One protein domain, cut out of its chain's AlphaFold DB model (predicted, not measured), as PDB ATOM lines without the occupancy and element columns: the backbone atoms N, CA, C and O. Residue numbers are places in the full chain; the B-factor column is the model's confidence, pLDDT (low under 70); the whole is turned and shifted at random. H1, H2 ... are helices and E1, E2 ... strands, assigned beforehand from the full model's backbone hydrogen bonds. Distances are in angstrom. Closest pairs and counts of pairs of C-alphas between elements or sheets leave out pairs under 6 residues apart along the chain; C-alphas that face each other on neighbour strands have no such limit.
ATOM      1  N   THR A 178      28.372 -11.810   6.092       92.94
ATOM      2  CA  THR A 178      27.573 -12.285   7.228       92.94
ATOM      3  C   THR A 178      28.343 -13.316   8.052       92.94
ATOM      4  O   THR A 178      28.349 -13.225   9.278       92.94
ATOM      5  N   HIS A 179      29.040 -14.257   7.408       93.75
ATOM      6  CA  HIS A 179      29.870 -15.254   8.085       93.75
ATOM      7  C   HIS A 179      30.965 -14.602   8.932       93.75
ATOM      8  O   HIS A 179      31.078 -14.881  10.126       93.75
ATOM      9  N   ASN A 180      31.719 -13.675   8.339       93.44
ATOM     10  CA  ASN A 180      32.776 -12.953   9.042       93.44
ATOM     11  C   ASN A 180      32.214 -12.120  10.203       93.44
ATOM     12  O   ASN A 180      32.770 -12.158  11.298       93.44
ATOM     13  N   ALA A 181      31.081 -11.438  10.007       93.31
ATOM     14  CA  ALA A 181      30.427 -10.666  11.062       93.31
ATOM     15  C   ALA A 181      29.992 -11.543  12.249       93.31
ATOM     16  O   ALA A 181      30.235 -11.174  13.395       93.31
ATOM     17  N   PHE A 182      29.413 -12.724  12.006       94.56
ATOM     18  CA  PHE A 182      29.049 -13.650  13.086       94.56
ATOM     19  C   PHE A 182      30.261 -14.274  13.781       94.56
ATOM     20  O   PHE A 182      30.234 -14.447  15.000       94.56
ATOM     21  N   SER A 183      31.322 -14.587  13.036       93.50
ATOM     22  CA  SER A 183      32.577 -15.087  13.603       93.50
ATOM     23  C   SER A 183      33.219 -14.050  14.535       93.50
ATOM     24  O   SER A 183      33.559 -14.355  15.680       93.50
ATOM     25  N   GLU A 184      33.303 -12.794  14.091       92.56
ATOM     26  CA  GLU A 184      33.788 -11.685  14.914       92.56
ATOM     27  C   GLU A 184      32.880 -11.425  16.120       92.56
ATOM     28  O   GLU A 184      33.375 -11.326  17.240       92.56
ATOM     29  N   PHE A 185      31.561 -11.380  15.915       93.25
ATOM     30  CA  PHE A 185      30.584 -11.188  16.988       93.25
ATOM     31  C   PHE A 185      30.715 -12.254  18.070       93.25
ATOM     32  O   PHE A 185      30.740 -11.931  19.253       93.25
ATOM     33  N   ARG A 186      30.864 -13.526  17.684       92.25
ATOM     34  CA  ARG A 186      31.104 -14.618  18.630       92.25
ATOM     35  C   ARG A 186      32.342 -14.350  19.480       92.25
ATOM     36  O   ARG A 186      32.304 -14.546  20.694       92.25
ATOM     37  N   ASN A 187      33.440 -13.938  18.850       91.69
ATOM     38  CA  ASN A 187      34.699 -13.681  19.548       91.69
ATOM     39  C   ASN A 187      34.588 -12.475  20.489       91.69
ATOM     40  O   ASN A 187      35.089 -12.540  21.612       91.69
ATOM     41  N   ASP A 188      33.896 -11.415  20.068       91.44
ATOM     42  CA  ASP A 188      33.647 -10.231  20.891       91.44
ATOM     43  C   ASP A 188      32.756 -10.569  22.096       91.44
ATOM     44  O   ASP A 188      33.158 -10.361  23.240       91.44
ATOM     45  N   VAL A 189      31.612 -11.225  21.872       91.62
ATOM     46  CA  VAL A 189      30.710 -11.707  22.935       91.62
ATOM     47  C   VAL A 189      31.455 -12.581  23.943       91.62
ATOM     48  O   VAL A 189      31.335 -12.367  25.150       91.62
ATOM     49  N   TYR A 190      32.243 -13.548  23.471       90.56
ATOM     50  CA  TYR A 190      33.000 -14.442  24.345       90.56
ATOM     51  C   TYR A 190      34.051 -13.685  25.173       90.56
ATOM     52  O   TYR A 190      34.145 -13.877  26.387       90.56
ATOM     53  N   SER A 191      34.807 -12.787  24.535       91.31
ATOM     54  CA  SER A 191      35.818 -11.953  25.194       91.31
ATOM     55  C   SER A 191      35.199 -11.043  26.259       91.31
ATOM     56  O   SER A 191      35.644 -11.034  27.409       91.31
ATOM     57  N   LYS A 192      34.117 -10.337  25.912       92.19
ATOM     58  CA  LYS A 192      33.377  -9.454  26.820       92.19
ATOM     59  C   LYS A 192      32.755 -10.211  27.983       92.19
ATOM     60  O   LYS A 192      32.862  -9.763  29.121       92.19
ATOM     61  N   ARG A 193      32.199 -11.399  27.735       91.56
ATOM     62  CA  ARG A 193      31.685 -12.270  28.797       91.56
ATOM     63  C   ARG A 193      32.775 -12.662  29.791       91.56
ATOM     64  O   ARG A 193      32.501 -12.704  30.983       91.56
ATOM     65  N   ILE A 194      33.989 -12.989  29.337       90.12
ATOM     66  CA  ILE A 194      35.096 -13.355  30.245       90.12
ATOM     67  C   ILE A 194      35.507 -12.168  31.121       90.12
ATOM     68  O   ILE A 194      35.851 -12.348  32.285       90.12
ATOM     69  N   GLN A 195      35.474 -10.961  30.559       89.75
ATOM     70  CA  GLN A 195      35.831  -9.728  31.261       89.75
ATOM     71  C   GLN A 195      34.705  -9.209  32.163       89.75
ATOM     72  O   GLN A 195      34.947  -8.338  33.002       89.75
ATOM     73  N   TYR A 196      33.487  -9.727  31.999       89.50
ATOM     74  CA  TYR A 196      32.326  -9.279  32.745       89.50
ATOM     75  C   TYR A 196      32.457  -9.613  34.229       89.50
ATOM     76  O   TYR A 196      32.637 -10.767  34.623       89.50
ATOM     77  N   LYS A 197      32.314  -8.578  35.054       85.44
ATOM     78  CA  LYS A 197      32.164  -8.699  36.499       85.44
ATOM     79  C   LYS A 197      30.728  -8.317  36.841       85.44
ATOM     80  O   LYS A 197      30.325  -7.218  36.458       85.44
ATOM     81  N   PRO A 198      29.961  -9.200  37.498       80.00
ATOM     82  CA  PRO A 198      28.625  -8.854  37.946       80.00
ATOM     83  C   PRO A 198      28.676  -7.655  38.892       80.00
ATOM     84  O   PRO A 198      29.596  -7.552  39.706       80.00
ATOM     85  N   ASP A 199      27.703  -6.759  38.754       74.38
ATOM     86  CA  ASP A 199      27.525  -5.634  39.671       74.38
ATOM     87  C   ASP A 199      27.121  -6.159  41.067       74.38
ATOM     88  O   ASP A 199      26.676  -7.301  41.204       74.38
ATOM     89  N   GLU A 200      27.268  -5.341  42.113       73.94
ATOM     90  CA  GLU A 200      26.945  -5.721  43.506       73.94
ATOM     91  C   GLU A 200      25.431  -5.877  43.780       73.94
ATOM     92  O   GLU A 200      25.016  -6.092  44.922       73.94
ATOM     93  N   ASP A 201      24.593  -5.793  42.742       67.00
ATOM     94  CA  ASP A 201      23.152  -6.011  42.824       67.00
ATOM     95  C   ASP A 201      22.817  -7.414  43.370       67.00
ATOM     96  O   ASP A 201      23.516  -8.398  43.124       67.00
ATOM     97  N   SER A 202      21.713  -7.522  44.118       63.00
ATOM     98  CA  SER A 202      21.215  -8.790  44.671       63.00
ATOM     99  C   SER A 202      19.822  -9.134  44.122       63.00
ATOM    100  O   SER A 202      18.857  -8.464  44.496       63.00
ATOM    101  N   PRO A 203      19.667 -10.200  43.309       74.00
ATOM    102  CA  PRO A 203      20.716 -11.076  42.774       74.00
ATOM    103  C   PRO A 203      21.529 -10.407  41.646       74.00
ATOM    104  O   PRO A 203      20.975  -9.590  40.909       74.00
ATOM    105  N   PRO A 204      22.809 -10.786  41.465       78.25
ATOM    106  CA  PRO A 204      23.650 -10.204  40.427       78.25
ATOM    107  C   PRO A 204      23.142 -10.604  39.040       78.25
ATOM    108  O   PRO A 204      22.839 -11.774  38.788       78.25
ATOM    109  N   LEU A 205      23.067  -9.632  38.131       85.12
ATOM    110  CA  LEU A 205      22.645  -9.871  36.752       85.12
ATOM    111  C   LEU A 205      23.683 -10.716  36.002       85.12
ATOM    112  O   LEU A 205      24.892 -10.529  36.152       85.12
ATOM    113  N   THR A 206      23.218 -11.630  35.147       90.00
ATOM    114  CA  THR A 206      24.119 -12.315  34.209       90.00
ATOM    115  C   THR A 206      24.611 -11.348  33.129       90.00
ATOM    116  O   THR A 206      24.014 -10.293  32.893       90.00
ATOM    117  N   PHE A 207      25.687 -11.715  32.426       91.56
ATOM    118  CA  PHE A 207      26.206 -10.919  31.309       91.56
ATOM    119  C   PHE A 207      25.114 -10.611  30.274       91.56
ATOM    120  O   PHE A 207      24.936  -9.464  29.869       91.56
ATOM    121  N   GLU A 208      24.333 -11.617  29.885       93.06
ATOM    122  CA  GLU A 208      23.264 -11.502  28.897       93.06
ATOM    123  C   GLU A 208      22.130 -10.594  29.395       93.06
ATOM    124  O   GLU A 208      21.595  -9.779  28.635       93.06
ATOM    125  N   GLN A 209      21.774 -10.692  30.680       91.38
ATOM    126  CA  GLN A 209      20.779  -9.817  31.301       91.38
ATOM    127  C   GLN A 209      21.253  -8.361  31.326       91.38
ATOM    128  O   GLN A 209      20.493  -7.470  30.956       91.38
ATOM    129  N   ASN A 210      22.521  -8.115  31.667       90.75
ATOM    130  CA  ASN A 210      23.095  -6.769  31.654       90.75
ATOM    131  C   ASN A 210      23.138  -6.181  30.233       90.75
ATOM    132  O   ASN A 210      22.711  -5.048  30.010       90.75
ATOM    133  N   VAL A 211      23.580  -6.966  29.243       91.12
ATOM    134  CA  VAL A 211      23.581  -6.565  27.826       91.12
ATOM    135  C   VAL A 211      22.174  -6.166  27.380       91.12
ATOM    136  O   VAL A 211      21.971  -5.074  26.852       91.12
ATOM    137  N   THR A 212      21.183  -7.028  27.598       92.19
ATOM    138  CA  THR A 212      19.812  -6.766  27.133       92.19
ATOM    139  C   THR A 212      19.125  -5.629  27.893       92.19
ATOM    140  O   THR A 212      18.411  -4.841  27.269       92.19
ATOM    141  N   GLY A 213      19.418  -5.463  29.187       88.06
ATOM    142  CA  GLY A 213      18.967  -4.328  29.992       88.06
ATOM    143  C   GLY A 213      19.544  -2.992  29.513       88.06
ATOM    144  O   GLY A 213      18.793  -2.048  29.277       88.06
ATOM    145  N   LYS A 214      20.860  -2.917  29.267       89.38
ATOM    146  CA  LYS A 214      21.528  -1.699  28.760       89.38
ATOM    147  C   LYS A 214      21.077  -1.288  27.360       89.38
ATOM    148  O   LYS A 214      21.130  -0.109  27.023       89.38
ATOM    149  N   ASN A 215      20.640  -2.247  26.549       90.69
ATOM    150  CA  ASN A 215      20.100  -1.988  25.215       90.69
ATOM    151  C   ASN A 215      18.577  -1.739  25.218       90.69
ATOM    152  O   ASN A 215      18.006  -1.556  24.145       90.69
ATOM    153  N   ALA A 216      17.931  -1.702  26.394       88.50
ATOM    154  CA  ALA A 216      16.503  -1.422  26.571       88.50
ATOM    155  C   ALA A 216      15.589  -2.274  25.666       88.50
ATOM    156  O   ALA A 216      14.637  -1.776  25.062       88.50
ATOM    157  N   LEU A 217      15.901  -3.568  25.543       89.81
ATOM    158  CA  LEU A 217      15.122  -4.479  24.708       89.81
ATOM    159  C   LEU A 217      13.743  -4.768  25.337       89.81
ATOM    160  O   LEU A 217      13.665  -4.963  26.552       89.81
ATOM    161  N   PRO A 218      12.663  -4.858  24.534       90.56
ATOM    162  CA  PRO A 218      11.362  -5.339  25.004       90.56
ATOM    163  C   PRO A 218      11.477  -6.725  25.646       90.56
ATOM    164  O   PRO A 218      12.309  -7.521  25.220       90.56
ATOM    165  N   GLY A 219      10.654  -7.034  26.653       87.44
ATOM    166  CA  GLY A 219      10.840  -8.227  27.495       87.44
ATOM    167  C   GLY A 219      10.901  -9.558  26.732       87.44
ATOM    168  O   GLY A 219      11.787 -10.371  26.984       87.44
ATOM    169  N   ASP A 220      10.018  -9.755  25.754       87.44
ATOM    170  CA  ASP A 220       9.997 -10.936  24.881       87.44
ATOM    171  C   ASP A 220      11.266 -11.044  24.016       87.44
ATOM    172  O   ASP A 220      11.861 -12.118  23.884       87.44
ATOM    173  N   GLN A 221      11.733  -9.916  23.480       92.00
ATOM    174  CA  GLN A 221      12.948  -9.844  22.668       92.00
ATOM    175  C   GLN A 221      14.214  -9.967  23.518       92.00
ATOM    176  O   GLN A 221      15.182 -10.588  23.088       92.00
ATOM    177  N   ALA A 222      14.208  -9.445  24.744       92.38
ATOM    178  CA  ALA A 222      15.309  -9.565  25.685       92.38
ATOM    179  C   ALA A 222      15.585 -11.038  26.000       92.38
ATOM    180  O   ALA A 222      16.724 -11.481  25.867       92.38
ATOM    181  N   THR A 223      14.554 -11.827  26.322       93.38
ATOM    182  CA  THR A 223      14.716 -13.269  26.568       93.38
ATOM    183  C   THR A 223      15.267 -13.997  25.341       93.38
ATOM    184  O   THR A 223      16.194 -14.798  25.469       93.38
ATOM    185  N   ALA A 224      14.757 -13.698  24.143       93.19
ATOM    186  CA  ALA A 224      15.256 -14.314  22.917       93.19
ATOM    187  C   ALA A 224      16.730 -13.958  22.643       93.19
ATOM    188  O   ALA A 224      17.543 -14.839  22.368       93.19
ATOM    189  N   ILE A 225      17.107 -12.684  22.771       95.38
ATOM    190  CA  ILE A 225      18.486 -12.229  22.561       95.38
ATOM    191  C   ILE A 225      19.427 -12.813  23.621       95.38
ATOM    192  O   ILE A 225      20.532 -13.229  23.278       95.38
ATOM    193  N   GLN A 226      18.994 -12.937  24.879       94.88
ATOM    194  CA  GLN A 226      19.768 -13.613  25.928       94.88
ATOM    195  C   GLN A 226      20.064 -15.073  25.564       94.88
ATOM    196  O   GLN A 226      21.199 -15.530  25.712       94.88
ATOM    197  N   GLN A 227      19.077 -15.804  25.037       93.50
ATOM    198  CA  GLN A 227      19.273 -17.181  24.573       93.50
ATOM    199  C   GLN A 227      20.252 -17.250  23.394       93.50
ATOM    200  O   GLN A 227      21.113 -18.130  23.364       93.50
ATOM    201  N   ILE A 228      20.164 -16.305  22.455       94.69
ATOM    202  CA  ILE A 228      21.096 -16.210  21.326       94.69
ATOM    203  C   ILE A 228      22.524 -15.953  21.830       94.69
ATOM    204  O   ILE A 228      23.435 -16.695  21.469       94.69
ATOM    205  N   LEU A 229      22.729 -14.971  22.714       94.56
ATOM    206  CA  LEU A 229      24.035 -14.689  23.322       94.56
ATOM    207  C   LEU A 229      24.595 -15.919  24.045       94.56
ATOM    208  O   LEU A 229      25.735 -16.306  23.803       94.56
ATOM    209  N   THR A 230      23.764 -16.590  24.845       93.88
ATOM    210  CA  THR A 230      24.132 -17.826  25.552       93.88
ATOM    211  C   THR A 230      24.626 -18.905  24.580       93.88
ATOM    212  O   THR A 230      25.596 -19.608  24.867       93.88
ATOM    213  N   ARG A 231      23.999 -19.036  23.401       92.44
ATOM    214  CA  ARG A 231      24.449 -19.972  22.358       92.44
ATOM    215  C   ARG A 231      25.826 -19.605  21.813       92.44
ATOM    216  O   ARG A 231      26.676 -20.490  21.738       92.44
ATOM    217  N   PHE A 232      26.063 -18.332  21.504       92.50
ATOM    218  CA  PHE A 232      27.362 -17.847  21.020       92.50
ATOM    219  C   PHE A 232      28.488 -17.964  22.055       92.50
ATOM    220  O   PHE A 232      29.641 -18.169  21.680       92.50
ATOM    221  N   ILE A 233      28.163 -17.872  23.347       92.50
ATOM    222  CA  ILE A 233      29.128 -18.036  24.442       92.50
ATOM    223  C   ILE A 233      29.535 -19.505  24.597       92.50
ATOM    224  O   ILE A 233      30.716 -19.803  24.757       92.50
ATOM    225  N   ASN A 234      28.562 -20.418  24.541       91.56
ATOM    226  CA  ASN A 234      28.767 -21.817  24.925       91.56
ATOM    227  C   ASN A 234      29.061 -22.764  23.756       91.56
ATOM    228  O   ASN A 234      29.404 -23.918  23.991       91.56
ATOM    229  N   SER A 235      28.904 -22.311  22.511       91.69
ATOM    230  CA  SER A 235      29.039 -23.166  21.324       91.69
ATOM    231  C   SER A 235      30.066 -22.589  20.350       91.69
ATOM    232  O   SER A 235      30.203 -21.371  20.209       91.69
ATOM    233  N   ALA A 236      30.799 -23.459  19.655       90.81
ATOM    234  CA  ALA A 236      31.734 -23.037  18.619       90.81
ATOM    235  C   ALA A 236      30.964 -22.705  17.334       90.81
ATOM    236  O   ALA A 236      30.268 -23.556  16.785       90.81
ATOM    237  N   TYR A 237      31.052 -21.453  16.881       92.88
ATOM    238  CA  TYR A 237      30.452 -21.017  15.620       92.88
ATOM    239  C   TYR A 237      31.085 -21.768  14.442       92.88
ATOM    240  O   TYR A 237      32.308 -21.824  14.344       92.88
ATOM    241  N   GLN A 238      30.255 -22.310  13.550       90.88
ATOM    242  CA  GLN A 238      30.709 -23.061  12.379       90.88
ATOM    243  C   GLN A 238      30.418 -22.308  11.080       90.88
ATOM    244  O   GLN A 238      31.318 -22.064  10.280       90.88
ATOM    245  N   ARG A 239      29.150 -21.949  10.847       90.00
ATOM    246  CA  ARG A 239      28.729 -21.232   9.636       90.00
ATOM    247  C   ARG A 239      27.394 -20.523   9.823       90.00
ATOM    248  O   ARG A 239      26.728 -20.658  10.848       90.00
ATOM    249  N   VAL A 240      26.984 -19.799   8.790       92.38
ATOM    250  CA  VAL A 240      25.689 -19.130   8.718       92.38
ATOM    251  C   VAL A 240      25.060 -19.348   7.348       92.38
ATOM    252  O   VAL A 240      25.751 -19.270   6.336       92.38
ATOM    253  N   ASP A 241      23.751 -19.576   7.331       89.88
ATOM    254  CA  ASP A 241      22.936 -19.537   6.127       89.88
ATOM    255  C   ASP A 241      22.035 -18.304   6.156       89.88
ATOM    256  O   ASP A 241      21.400 -17.990   7.170       89.88
ATOM    257  N   ILE A 242      21.913 -17.650   5.006       89.75
ATOM    258  CA  ILE A 242      20.906 -16.619   4.785       89.75
ATOM    259  C   ILE A 242      19.666 -17.281   4.185       89.75
ATOM    260  O   ILE A 242      19.743 -17.938   3.147       89.75
ATOM    261  N   VAL A 243      18.521 -17.122   4.852       84.88
ATOM    262  CA  VAL A 243      17.235 -17.693   4.418       84.88
ATOM    263  C   VAL A 243      16.296 -16.594   3.925       84.88
ATOM    264  O   VAL A 243      15.600 -16.784   2.932       84.88
ATOM    265  N   GLY A 244      16.297 -15.430   4.582       79.69
ATOM    266  CA  GLY A 244      15.592 -14.241   4.102       79.69
ATOM    267  C   GLY A 244      14.085 -14.207   4.366       79.69
ATOM    268  O   GLY A 244      13.416 -13.279   3.910       79.69
ATOM    269  N   ARG A 245      13.535 -15.175   5.112       82.00
ATOM    270  CA  ARG A 245      12.120 -15.184   5.521       82.00
ATOM    271  C   ARG A 245      11.956 -14.469   6.869       82.00
ATOM    272  O   ARG A 245      12.885 -14.473   7.666       82.00
ATOM    273  N   PRO A 246      10.792 -13.873   7.187       80.50
ATOM    274  CA  PRO A 246      10.636 -13.124   8.439       80.50
ATOM    275  C   PRO A 246      10.914 -13.939   9.715       80.50
ATOM    276  O   PRO A 246      11.592 -13.444  10.615       80.50
ATOM    277  N   ALA A 247      10.409 -15.176   9.782       83.31
ATOM    278  CA  ALA A 247      10.563 -16.058  10.943       83.31
ATOM    279  C   ALA A 247      11.930 -16.766  10.987       83.31
ATOM    280  O   ALA A 247      12.502 -16.932  12.057       83.31
ATOM    281  N   GLU A 248      12.467 -17.118   9.820       84.69
ATOM    282  CA  GLU A 248      13.778 -17.744   9.635       84.69
ATOM    283  C   GLU A 248      14.585 -16.833   8.717       84.69
ATOM    284  O   GLU A 248      14.588 -16.989   7.494       84.69
ATOM    285  N   PHE A 249      15.183 -15.795   9.292       90.25
ATOM    286  CA  PHE A 249      15.880 -14.784   8.508       90.25
ATOM    287  C   PHE A 249      17.327 -15.199   8.272       90.25
ATOM    288  O   PHE A 249      17.807 -15.211   7.134       90.25
ATOM    289  N   ILE A 250      17.980 -15.618   9.352       93.69
ATOM    290  CA  ILE A 250      19.328 -16.164   9.381       93.69
ATOM    291  C   ILE A 250      19.297 -17.482  10.148       93.69
ATOM    292  O   ILE A 250      18.632 -17.579  11.176       93.69
ATOM    293  N   LYS A 251      20.056 -18.473   9.688       93.75
ATOM    294  CA  LYS A 251      20.275 -19.724  10.416       93.75
ATOM    295  C   LYS A 251      21.750 -19.876  10.744       93.75
ATOM    296  O   LYS A 251      22.588 -19.879   9.848       93.75
ATOM    297  N   VAL A 252      22.080 -19.992  12.024       94.06
ATOM    298  CA  VAL A 252      23.459 -20.108  12.506       94.06
ATOM    299  C   VAL A 252      23.738 -21.545  12.915       94.06
ATOM    300  O   VAL A 252      22.967 -22.142  13.661       94.06
ATOM    301  N   TYR A 253      24.850 -22.099  12.448       92.69
ATOM    302  CA  TYR A 253      25.277 -23.453  12.772       92.69
ATOM    303  C   TYR A 253      26.450 -23.410  13.739       92.69
ATOM    304  O   TYR A 253      27.357 -22.580  13.613       92.69
ATOM    305  N   PHE A 254      26.425 -24.345  14.679       92.44
ATOM    306  CA  PHE A 254      27.435 -24.503  15.705       92.44
ATOM    307  C   PHE A 254      27.942 -25.942  15.703       92.44
ATOM    308  O   PHE A 254      27.183 -26.876  15.442       92.44
ATOM    309  N   GLU A 255      29.214 -26.125  16.026       90.00
ATOM    310  CA  GLU A 255      29.806 -27.453  16.134       90.00
ATOM    311  C   GLU A 255      29.155 -28.239  17.283       90.00
ATOM    312  O   GLU A 255      29.058 -27.753  18.411       90.00
ATOM    313  N   GLY A 256      28.671 -29.451  16.989       84.94
ATOM    314  CA  GLY A 256      28.076 -30.345  17.987       84.94
ATOM    315  C   GLY A 256      26.750 -29.868  18.597       84.94
ATOM    316  O   GLY A 256      26.292 -30.460  19.573       84.94
ATOM    317  N   ALA A 257      26.116 -28.826  18.049       87.62
ATOM    318  CA  ALA A 257      24.861 -28.283  18.563       87.62
ATOM    319  C   ALA A 257      23.822 -28.066  17.456       87.62
ATOM    320  O   ALA A 257      24.142 -27.900  16.279       87.62
ATOM    321  N   ALA A 258      22.546 -28.069  17.851       89.25
ATOM    322  CA  ALA A 258      21.456 -27.773  16.933       89.25
ATOM    323  C   ALA A 258      21.598 -26.345  16.372       89.25
ATOM    324  O   ALA A 258      21.967 -25.431  17.121       89.25
ATOM    325  N   PRO A 259      21.293 -26.138  15.079       91.44
ATOM    326  CA  PRO A 259      21.346 -24.813  14.491       91.44
ATOM    327  C   PRO A 259      20.305 -23.884  15.123       91.44
ATOM    328  O   PRO A 259      19.238 -24.309  15.563       91.44
ATOM    329  N   LEU A 260      20.644 -22.602  15.154       93.69
ATOM    330  CA  LEU A 260      19.857 -21.529  15.736       93.69
ATOM    331  C   LEU A 260      19.207 -20.714  14.623       93.69
ATOM    332  O   LEU A 260      19.902 -20.061  13.843       93.69
ATOM    333  N   ASP A 261      17.881 -20.732  14.577       93.81
ATOM    334  CA  ASP A 261      17.109 -19.873  13.688       93.81
ATOM    335  C   ASP A 261      16.914 -18.496  14.340       93.81
ATOM    336  O   ASP A 261      16.474 -18.380  15.484       93.81
ATOM    337  N   ILE A 262      17.282 -17.447  13.608       94.56
ATOM    338  CA  ILE A 262      17.196 -16.047  14.018       94.56
ATOM    339  C   ILE A 262      16.166 -15.369  13.117       94.56
ATOM    340  O   ILE A 262      16.325 -15.310  11.894       94.56
ATOM    341  N   SER A 263      15.111 -14.834  13.726       94.00
ATOM    342  CA  SER A 263      14.096 -14.044  13.022       94.00
ATOM    343  C   SER A 263      14.644 -12.688  12.584       94.00
ATOM    344  O   SER A 263      15.651 -12.195  13.099       94.00
ATOM    345  N   ARG A 264      13.944 -12.024  11.662       92.75
ATOM    346  CA  ARG A 264      14.361 -10.701  11.179       92.75
ATOM    347  C   ARG A 264      14.443  -9.670  12.310       92.75
ATOM    348  O   ARG A 264      15.392  -8.894  12.349       92.75
ATOM    349  N   ILE A 265      13.472  -9.677  13.223       92.62
ATOM    350  CA  ILE A 265      13.418  -8.740  14.354       92.62
ATOM    351  C   ILE A 265      14.616  -8.968  15.283       92.62
ATOM    352  O   ILE A 265      15.327  -8.027  15.626       92.62
ATOM    353  N   GLN A 266      14.894 -10.227  15.631       93.94
ATOM    354  CA  GLN A 266      16.056 -10.575  16.452       93.94
ATOM    355  C   GLN A 266      17.365 -10.176  15.768       93.94
ATOM    356  O   GLN A 266      18.242  -9.619  16.418       93.94
ATOM    357  N   TYR A 267      17.488 -10.404  14.456       94.06
ATOM    358  CA  TYR A 267      18.647  -9.958  13.685       94.06
ATOM    359  C   TYR A 267      18.833  -8.439  13.780       94.06
ATOM    360  O   TYR A 267      19.927  -7.976  14.081       94.06
ATOM    361  N   GLU A 268      17.766  -7.657  13.597       92.25
ATOM    362  CA  GLU A 268      17.815  -6.193  13.700       92.25
ATOM    363  C   GLU A 268      18.249  -5.707  15.095       92.25
ATOM    364  O   GLU A 268      18.967  -4.710  15.193       92.25
ATOM    365  N   TYR A 269      17.903  -6.426  16.165       92.62
ATOM    366  CA  TYR A 269      18.435  -6.139  17.500       92.62
ATOM    367  C   TYR A 269      19.901  -6.553  17.658       92.62
ATOM    368  O   TYR A 269      20.691  -5.775  18.188       92.62
ATOM    369  N   LEU A 270      20.288  -7.739  17.175       91.62
ATOM    370  CA  LEU A 270      21.659  -8.252  17.284       91.62
ATOM    371  C   LEU A 270      22.678  -7.332  16.612       91.62
ATOM    372  O   LEU A 270      23.708  -7.031  17.207       91.62
ATOM    373  N   ILE A 271      22.388  -6.849  15.401       90.38
ATOM    374  CA  ILE A 271      23.337  -6.011  14.650       90.38
ATOM    375  C   ILE A 271      23.564  -4.630  15.282       90.38
ATOM    376  O   ILE A 271      24.542  -3.963  14.958       90.38
ATOM    377  N   ASN A 272      22.659  -4.199  16.166       88.50
ATOM    378  CA  ASN A 272      22.721  -2.920  16.874       88.50
ATOM    379  C   ASN A 272      23.086  -3.085  18.358       88.50
ATOM    380  O   ASN A 272      23.080  -2.105  19.108       88.50
TER     381      ASN A 272
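This is residues 178 to 272 of the 276 residues of an uncharacterized protein of Pantoea sp. (strain At-9b) (UniProt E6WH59). What does the model look like on first sight? A small three-stranded sheet, E1, E2 and E3, has two helices over one face, H1 and H3, which meet at about a right angle to each other. H3 is the hub: H2 folds beside it as a helical hairpin away from the sheet, and H4 packs on it near the sheet. What are the parts, and how large is the outline? The printed part has 95 residues, with four named helices and three named strands that follow along the chain as H1 H2 H3 E1 E2 E3 H4, and its class is mixed, helices and strands; the sheet, in the order E1 E2 E3, is all antiparallel. The whole is compact, with a radius of gyration of the C-alphas of 13.5 A, and elongated in outline, spanning 42 by 26 by 21 A.

What does the first helix meet? H1, residues 178 to 195, touches H3, residues 219 to 234, with residues 186 to 193 alone; the closest C-alphas are those of Tyr 190 and Ile 233, 5.3 A apart, and the lines are about perpendicular at 88 degrees. H1 and H2, residues 207 to 214, are close but not clearly touching, with the C-alphas of Arg 193 and Phe 207 closest at 6.2 A. How do H2 and H3 stand, and what of the helix backbones? They form a helical hairpin and touch, the C-alphas of Glu 208 and Gln 226 being closest at 5.0 A, and they run opposite ways at 35.5 degrees, only just a steep tilt. In H1, H2, H3 and H4, residues 264 to 270, every O i to N i+4 pair is within hydrogen-bond range. How are the strands paired? E1, residues 237 to 242, E2, residues 250 to 254, and E3, residues 257 to 262, form a meander, each strand the antiparallel neighbour of the one before. N 241 and O 251 of E1 and E2 are 2.8 A apart, and N 252 and O 260 of E2 and E3 are 2.8 A apart, both within hydrogen-bond range. Which helices are on the sheet? H1, at a height of 9.4 A over the sheet, lies over E1 and only just not over E2, on which 2 of its C-alphas fall; H3, at a height of 11.1 A on the same face, lies over E2 and E3 and only just not over E1, on which 2 of its C-alphas fall. H4 only grazes the sheet, and it touches H3, with the C-alphas of Ile 225 and Gln 266 closest at 6.8 A, the same way at a steep tilt of 65 degrees.

Where do the helices lie? H1 begins at C-alpha 178 at (27.573, -12.285, 7.228) and measures 25.5 A to C-alpha 195. H2 measures 10.6 A, H3 22.6 A, and H4 9.8 A, ending at C-alpha 270 at (21.659, -8.252, 17.284). How long are the strands? E1 measures 15.1 A from C-alpha 237 at (30.452, -21.017, 15.620) to C-alpha 242, E2 13.2 A and E3 15.1 A.

How far does it reach? The two C-alphas farthest apart are those of Glu 200 and Val 243, at 42.0 A. Is there a cut, and which link is long? The printed part has no cut; the link from H1 to H2, with 11 residues between them, is long. Where is confidence low? Residues 201 to 202, in that long link, are under 70, while the mean pLDDT of the printed part is 89.7.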